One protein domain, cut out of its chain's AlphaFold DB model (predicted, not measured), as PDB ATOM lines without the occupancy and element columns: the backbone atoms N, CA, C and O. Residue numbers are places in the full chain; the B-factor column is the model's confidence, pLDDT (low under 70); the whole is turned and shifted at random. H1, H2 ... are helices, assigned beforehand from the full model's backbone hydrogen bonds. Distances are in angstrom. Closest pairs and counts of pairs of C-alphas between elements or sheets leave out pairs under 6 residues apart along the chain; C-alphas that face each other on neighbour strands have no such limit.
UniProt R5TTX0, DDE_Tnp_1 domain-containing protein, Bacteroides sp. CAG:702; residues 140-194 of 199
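What this domain is: This is residues 140 to 194 of the 199 residues of the protein "DDE_Tnp_1 domain-containing protein" of Bacteroides sp. CAG:702 (UniProt R5TTX0). Two helices meet near their ends as an L: the long helix H1 makes the longer limb, and H2 starts beside the last part of H1 and sticks out from it with residues 185 to 194. At the other end of H1, the unnamed residues 140 to 147 fold back over its first turns. The printed part has 55 residues, with two named helices in the order H1, H2 and no named strand; the class is all helix. The whole is loose, with a radius of gyration of the C-alphas of 13.9 A, and flat, spanning 37 by 29 by 13 A.

How they stand to each other: The longest helix is H1, residues 148 to 172, and H2 is residues 178 to 194. They touch, and their closest C-alphas are those of Ala 165 and Ile 178, 6.8 A apart. Their lines are about perpendicular, at 84 degrees. H1 touches H2 with residues 165 to 169 alone, and H2 touches H1 with residues 178 to 181 alone. Residues 185 to 194 of H2 stand free. In H1 and H2 every O i to N i+4 pair is within hydrogen-bond range.

Where its parts are: H1 measures 35.7 A from its first to its last C-alpha, from C-alpha 148 at (7.714, 1.259, 38.144) to C-alpha 172 at (30.989, -24.042, 28.378). H2 measures 24.3 A and ends with C-alpha 194 at (43.433, -6.282, 40.603).

The domain as a whole: The two C-alphas farthest apart are those of Asp 147 and Ser 175, at 39.3 A. The printed part has no cut, and the link from H1 to H2, 5 residues, is tight. The mean pLDDT of the printed part is 93.9, and no printed residue is under 70.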
ATOM      1  N   LEU A 140      17.105 -10.543  41.647       94.38
ATOM      2  CA  LEU A 140      15.676 -10.265  41.427       94.38
ATOM      3  C   LEU A 140      15.053  -9.404  42.540       94.38
ATOM      4  O   LEU A 140      14.150  -8.617  42.276       94.38
ATOM      5  N   ASN A 141      15.544  -9.546  43.774       94.00
ATOM      6  CA  ASN A 141      15.057  -8.816  44.946       94.00
ATOM      7  C   ASN A 141      15.961  -7.637  45.351       94.00
ATOM      8  O   ASN A 141      15.666  -6.970  46.341       94.00
ATOM      9  N   ASP A 142      17.051  -7.386  44.624       92.81
ATOM     10  CA  ASP A 142      18.070  -6.411  45.035       92.81
ATOM     11  C   ASP A 142      17.712  -4.983  44.587       92.81
ATOM     12  O   ASP A 142      18.276  -4.004  45.075       92.81
ATOM     13  N   CYS A 143      16.760  -4.836  43.658       92.25
ATOM     14  CA  CYS A 143      16.328  -3.531  43.171       92.25
ATOM     15  C   CYS A 143      15.538  -2.765  44.245       92.25
ATOM     16  O   CYS A 143      14.463  -3.188  44.664       92.25
ATOM     17  N   GLN A 144      16.041  -1.593  44.638       94.31
ATOM     18  CA  GLN A 144      15.401  -0.693  45.612       94.31
ATOM     19  C   GLN A 144      14.716   0.523  44.959       94.31
ATOM     20  O   GLN A 144      14.381   1.502  45.632       94.31
ATOM     21  N   ALA A 145      14.535   0.502  43.635       94.06
ATOM     22  CA  ALA A 145      13.885   1.594  42.922       94.06
ATOM     23  C   ALA A 145      12.406   1.721  43.328       94.06
ATOM     24  O   ALA A 145      11.720   0.730  43.558       94.06
ATOM     25  N   ARG A 146      11.899   2.959  43.381       95.00
ATOM     26  CA  ARG A 146      10.469   3.249  43.614       95.00
ATOM     27  C   ARG A 146       9.692   3.535  42.327       95.00
ATOM     28  O   ARG A 146       8.471   3.616  42.356       95.00
ATOM     29  N   ASP A 147      10.407   3.715  41.219       97.06
ATOM     30  CA  ASP A 147       9.822   3.937  39.900       97.06
ATOM     31  C   ASP A 147       9.468   2.598  39.241       97.06
ATOM     32  O   ASP A 147      10.302   1.691  39.184       97.06
ATOM     33  N   LEU A 148       8.241   2.494  38.729       95.56
ATOM     34  CA  LEU A 148       7.714   1.259  38.144       95.56
ATOM     35  C   LEU A 148       8.519   0.791  36.928       95.56
ATOM     36  O   LEU A 148       8.834  -0.389  36.831       95.56
ATOM     37  N   ARG A 149       8.934   1.706  36.041       95.75
ATOM     38  CA  ARG A 149       9.691   1.336  34.832       95.75
ATOM     39  C   ARG A 149      11.068   0.793  35.192       95.75
ATOM     40  O   ARG A 149      11.552  -0.145  34.562       95.75
ATOM     41  N   LYS A 150      11.699   1.368  36.220       94.56
ATOM     42  CA  LYS A 150      12.986   0.879  36.738       94.56
ATOM     43  C   LYS A 150      12.856  -0.506  37.370       94.56
ATOM     44  O   LYS A 150      13.741  -1.333  37.168       94.56
ATOM     45  N   LEU A 151      11.768  -0.759  38.098       95.50
ATOM     46  CA  LEU A 151      11.471  -2.081  38.651       95.50
ATOM     47  C   LEU A 151      11.250  -3.112  37.539       95.50
ATOM     48  O   LEU A 151      11.904  -4.153  37.548       95.50
ATOM     49  N   ASP A 152      10.416  -2.799  36.546       95.75
ATOM     50  CA  ASP A 152      10.146  -3.689  35.409       95.75
ATOM     51  C   ASP A 152      11.429  -4.049  34.656       95.75
ATOM     52  O   ASP A 152      11.686  -5.219  34.357       95.75
ATOM     53  N   PHE A 153      12.279  -3.054  34.391       95.62
ATOM     54  CA  PHE A 153      13.578  -3.285  33.772       95.62
ATOM     55  C   PHE A 153      14.460  -4.208  34.622       95.62
ATOM     56  O   PHE A 153      15.016  -5.171  34.094       95.62
ATOM     57  N   ALA A 154      14.569  -3.959  35.931       96.00
ATOM     58  CA  ALA A 154      15.396  -4.767  36.823       96.00
ATOM     59  C   ALA A 154      14.913  -6.224  36.910       96.00
ATOM     60  O   ALA A 154      15.729  -7.146  36.850       96.00
ATOM     61  N   PHE A 155      13.599  -6.451  36.989       94.69
ATOM     62  CA  PHE A 155      13.032  -7.799  37.010       94.69
ATOM     63  C   PHE A 155      13.298  -8.550  35.704       94.69
ATOM     64  O   PHE A 155      13.766  -9.692  35.731       94.69
ATOM     65  N   ASN A 156      13.074  -7.895  34.562       94.31
ATOM     66  CA  ASN A 156      13.329  -8.484  33.249       94.31
ATOM     67  C   ASN A 156      14.816  -8.793  33.047       94.31
ATOM     68  O   ASN A 156      15.161  -9.892  32.610       94.31
ATOM     69  N   ALA A 157      15.703  -7.870  33.422       96.25
ATOM     70  CA  ALA A 157      17.146  -8.073  33.354       96.25
ATOM     71  C   ALA A 157      17.600  -9.243  34.244       96.25
ATOM     72  O   ALA A 157      18.416 -10.068  33.822       96.25
ATOM     73  N   SER A 158      17.041  -9.361  35.451       95.69
ATOM     74  CA  SER A 158      17.358 -10.443  36.389       95.69
ATOM     75  C   SER A 158      16.966 -11.823  35.844       95.69
ATOM     76  O   SER A 158      17.787 -12.747  35.855       95.69
ATOM     77  N   LEU A 159      15.753 -11.957  35.294       94.12
ATOM     78  CA  LEU A 159      15.268 -13.201  34.681       94.12
ATOM     79  C   LEU A 159      16.039 -13.545  33.393       94.12
ATOM     80  O   LEU A 159      16.433 -14.696  33.189       94.12
ATOM     81  N   ALA A 160      16.321 -12.550  32.545       95.62
ATOM     82  CA  ALA A 160      17.121 -12.729  31.332       95.62
ATOM     83  C   ALA A 160      18.556 -13.184  31.646       95.62
ATOM     84  O   ALA A 160      19.127 -14.022  30.938       95.62
ATOM     85  N   SER A 161      19.127 -12.691  32.748       95.50
ATOM     86  CA  SER A 161      20.454 -13.099  33.213       95.50
ATOM     87  C   SER A 161      20.495 -14.575  33.616       95.50
ATOM     88  O   SER A 161      21.477 -15.253  33.317       95.50
ATOM     89  N   VAL A 162      19.427 -15.122  34.216       94.44
ATOM     90  CA  VAL A 162      19.343 -16.566  34.512       94.44
ATOM     91  C   VAL A 162      19.325 -17.394  33.235       94.44
ATOM     92  O   VAL A 162      20.039 -18.394  33.149       94.44
ATOM     93  N   ASN A 163      18.561 -16.978  32.224       93.69
ATOM     94  CA  ASN A 163      18.534 -17.676  30.937       93.69
ATOM     95  C   ASN A 163      19.917 -17.661  30.273       93.69
ATOM     96  O   ASN A 163      20.409 -18.704  29.843       93.69
ATOM     97  N   THR A 164      20.588 -16.509  30.285       94.94
ATOM     98  CA  THR A 164      21.958 -16.364  29.770       94.94
ATOM     99  C   THR A 164      22.936 -17.270  30.523       94.94
ATOM    100  O   THR A 164      23.708 -18.000  29.903       94.94
ATOM    101  N   ALA A 165      22.862 -17.301  31.857       94.25
ATOM    102  CA  ALA A 165      23.695 -18.168  32.686       94.25
ATOM    103  C   ALA A 165      23.443 -19.659  32.411       94.25
ATOM    104  O   ALA A 165      24.391 -20.440  32.362       94.25
ATOM    105  N   LYS A 166      22.186 -20.067  32.185       93.25
ATOM    106  CA  LYS A 166      21.837 -21.449  31.818       93.25
ATOM    107  C   LYS A 166      22.446 -21.852  30.476       93.25
ATOM    108  O   LYS A 166      23.053 -22.918  30.403       93.25
ATOM    109  N   VAL A 167      22.344 -20.996  29.456       94.75
ATOM    110  CA  VAL A 167      22.946 -21.235  28.132       94.75
ATOM    111  C   VAL A 167      24.471 -21.297  28.231       94.75
ATOM    112  O   VAL A 167      25.091 -22.222  27.708       94.75
ATOM    113  N   MET A 168      25.088 -20.355  28.949       94.56
ATOM    114  CA  MET A 168      26.538 -20.322  29.147       94.56
ATOM    115  C   MET A 168      27.040 -21.571  29.878       94.56
ATOM    116  O   MET A 168      28.011 -22.191  29.449       94.56
ATOM    117  N   ARG A 169      26.351 -21.979  30.949       94.50
ATOM    118  CA  ARG A 169      26.638 -23.221  31.671       94.50
ATOM    119  C   ARG A 169      26.543 -24.421  30.737       94.50
ATOM    120  O   ARG A 169      27.479 -25.199  30.666       94.50
ATOM    121  N   GLN A 170      25.448 -24.554  29.992       94.00
ATOM    122  CA  GLN A 170      25.245 -25.691  29.093       94.00
ATOM    123  C   GLN A 170      26.325 -25.780  28.008       94.00
ATOM    124  O   GLN A 170      26.746 -26.880  27.664       94.00
ATOM    125  N   ARG A 171      26.786 -24.638  27.485       95.31
ATOM    126  CA  ARG A 171      27.755 -24.591  26.386       95.31
ATOM    127  C   ARG A 171      29.211 -24.736  26.828       95.31
ATOM    128  O   ARG A 171      29.990 -25.340  26.102       95.31
ATOM    129  N   TYR A 172      29.582 -24.172  27.976       93.62
ATOM    130  CA  TYR A 172      30.989 -24.042  28.378       93.62
ATOM    131  C   TYR A 172      31.324 -24.720  29.709       93.62
ATOM    132  O   TYR A 172      32.470 -25.104  29.919       93.62
ATOM    133  N   TYR A 173      30.349 -24.877  30.609       93.19
ATOM    134  CA  TYR A 173      30.577 -25.387  31.965       93.19
ATOM    135  C   TYR A 173      29.457 -26.344  32.422       93.19
ATOM    136  O   TYR A 173      28.768 -26.067  33.406       93.19
ATOM    137  N   PRO A 174      29.221 -27.466  31.717       91.12
ATOM    138  CA  PRO A 174      28.041 -28.303  31.951       91.12
ATOM    139  C   PRO A 174      28.024 -28.969  33.337       91.12
ATOM    140  O   PRO A 174      26.954 -29.307  33.836       91.12
ATOM    141  N   SER A 175      29.188 -29.127  33.970       92.88
ATOM    142  CA  SER A 175      29.361 -29.816  35.253       92.88
ATOM    143  C   SER A 175      29.179 -28.932  36.493       92.88
ATOM    144  O   SER A 175      29.156 -29.462  37.603       92.88
ATOM    145  N   ILE A 176      29.051 -27.606  36.353       92.50
ATOM    146  CA  ILE A 176      28.997 -26.686  37.504       92.50
ATOM    147  C   ILE A 176      27.600 -26.105  37.717       92.50
ATOM    148  O   ILE A 176      26.848 -25.899  36.770       92.50
ATOM    149  N   SER A 177      27.244 -25.779  38.962       91.88
ATOM    150  CA  SER A 177      25.972 -25.112  39.278       91.88
ATOM    151  C   SER A 177      25.968 -23.633  38.856       91.88
ATOM    152  O   SER A 177      27.023 -23.031  38.659       91.88
ATOM    153  N   ILE A 178      24.784 -23.007  38.760       91.19
ATOM    154  CA  ILE A 178      24.678 -21.558  38.469       91.19
ATOM    155  C   ILE A 178      25.367 -20.725  39.556       91.19
ATOM    156  O   ILE A 178      26.055 -19.756  39.243       91.19
ATOM    157  N   GLY A 179      25.230 -21.119  40.826       92.75
ATOM    158  CA  GLY A 179      25.909 -20.448  41.934       92.75
ATOM    159  C   GLY A 179      27.435 -20.523  41.822       92.75
ATOM    160  O   GLY A 179      28.111 -19.513  42.013       92.75
ATOM    161  N   LEU A 180      27.978 -21.686  41.439       94.25
ATOM    162  CA  LEU A 180      29.418 -21.845  41.231       94.25
ATOM    163  C   LEU A 180      29.898 -21.080  39.992       94.25
ATOM    164  O   LEU A 180      30.938 -20.430  40.053       94.25
ATOM    165  N   LEU A 181      29.118 -21.081  38.906       94.50
ATOM    166  CA  LEU A 181      29.388 -20.264  37.720       94.50
ATOM    167  C   LEU A 181      29.461 -18.775  38.082       94.50
ATOM    168  O   LEU A 181      30.417 -18.104  37.699       94.50
ATOM    169  N   LYS A 182      28.502 -18.264  38.868       93.38
ATOM    170  CA  LYS A 182      28.530 -16.886  39.382       93.38
ATOM    171  C   LYS A 182      29.818 -16.615  40.156       93.38
ATOM    172  O   LYS A 182      30.505 -15.647  39.851       93.38
ATOM    173  N   ALA A 183      30.153 -17.453  41.139       94.44
ATOM    174  CA  ALA A 183      31.355 -17.270  41.955       94.44
ATOM    175  C   ALA A 183      32.634 -17.280  41.101       94.44
ATOM    176  O   ALA A 183      33.493 -16.415  41.253       94.44
ATOM    177  N   TYR A 184      32.728 -18.213  40.154       93.50
ATOM    178  CA  TYR A 184      33.854 -18.331  39.233       93.50
ATOM    179  C   TYR A 184      34.027 -17.076  38.366       93.50
ATOM    180  O   TYR A 184      35.123 -16.515  38.305       93.50
ATOM    181  N   LEU A 185      32.945 -16.588  37.750       91.81
ATOM    182  CA  LEU A 185      32.971 -15.377  36.926       91.81
ATOM    183  C   LEU A 185      33.302 -14.129  37.747       91.81
ATOM    184  O   LEU A 185      34.141 -13.331  37.326       91.81
ATOM    185  N   SER A 186      32.710 -13.987  38.934       91.50
ATOM    186  CA  SER A 186      33.025 -12.892  39.855       91.50
ATOM    187  C   SER A 186      34.500 -12.899  40.256       91.50
ATOM    188  O   SER A 186      35.148 -11.857  40.220       91.50
ATOM    189  N   ASN A 187      35.066 -14.067  40.569       94.31
ATOM    190  CA  ASN A 187      36.473 -14.188  40.949       94.31
ATOM    191  C   ASN A 187      37.416 -13.841  39.790       94.31
ATOM    192  O   ASN A 187      38.397 -13.128  39.994       94.31
ATOM    193  N   ILE A 188      37.112 -14.291  38.567       93.44
ATOM    194  CA  ILE A 188      37.879 -13.908  37.371       93.44
ATOM    195  C   ILE A 188      37.831 -12.395  37.164       93.44
ATOM    196  O   ILE A 188      38.868 -11.784  36.906       93.44
ATOM    197  N   TYR A 189      36.646 -11.796  37.280       91.94
ATOM    198  CA  TYR A 189      36.468 -10.355  37.133       91.94
ATOM    199  C   TYR A 189      37.280  -9.575  38.175       91.94
ATOM    200  O   TYR A 189      38.045  -8.682  37.810       91.94
ATOM    201  N   MET A 190      37.192  -9.956  39.453       93.75
ATOM    202  CA  MET A 190      37.950  -9.315  40.532       93.75
ATOM    203  C   MET A 190      39.459  -9.465  40.334       93.75
ATOM    204  O   MET A 190      40.195  -8.495  40.496       93.75
ATOM    205  N   ARG A 191      39.927 -10.646  39.913       92.75
ATOM    206  CA  ARG A 191      41.348 -10.876  39.626       92.75
ATOM    207  C   ARG A 191      41.853 -10.005  38.480       92.75
ATOM    208  O   ARG A 191      42.905  -9.396  38.621       92.75
ATOM    209  N   LYS A 192      41.089  -9.903  37.385       92.62
ATOM    210  CA  LYS A 192      41.414  -9.003  36.267       92.62
ATOM    211  C   LYS A 192      41.469  -7.548  36.724       92.62
ATOM    212  O   LYS A 192      42.372  -6.824  36.343       92.62
ATOM    213  N   ARG A 193      40.531  -7.115  37.567       90.69
ATOM    214  CA  ARG A 193      40.547  -5.753  38.109       90.69
ATOM    215  C   ARG A 193      41.795  -5.491  38.955       90.69
ATOM    216  O   ARG A 193      42.383  -4.434  38.802       90.69
ATOM    217  N   MET A 194      42.208  -6.432  39.806       90.00
ATOM    218  CA  MET A 194      43.433  -6.282  40.603       90.00
ATOM    219  C   MET A 194      44.687  -6.180  39.727       90.00
ATOM    220  O   MET A 194      45.535  -5.345  40.017       90.00
TER     221      MET A 194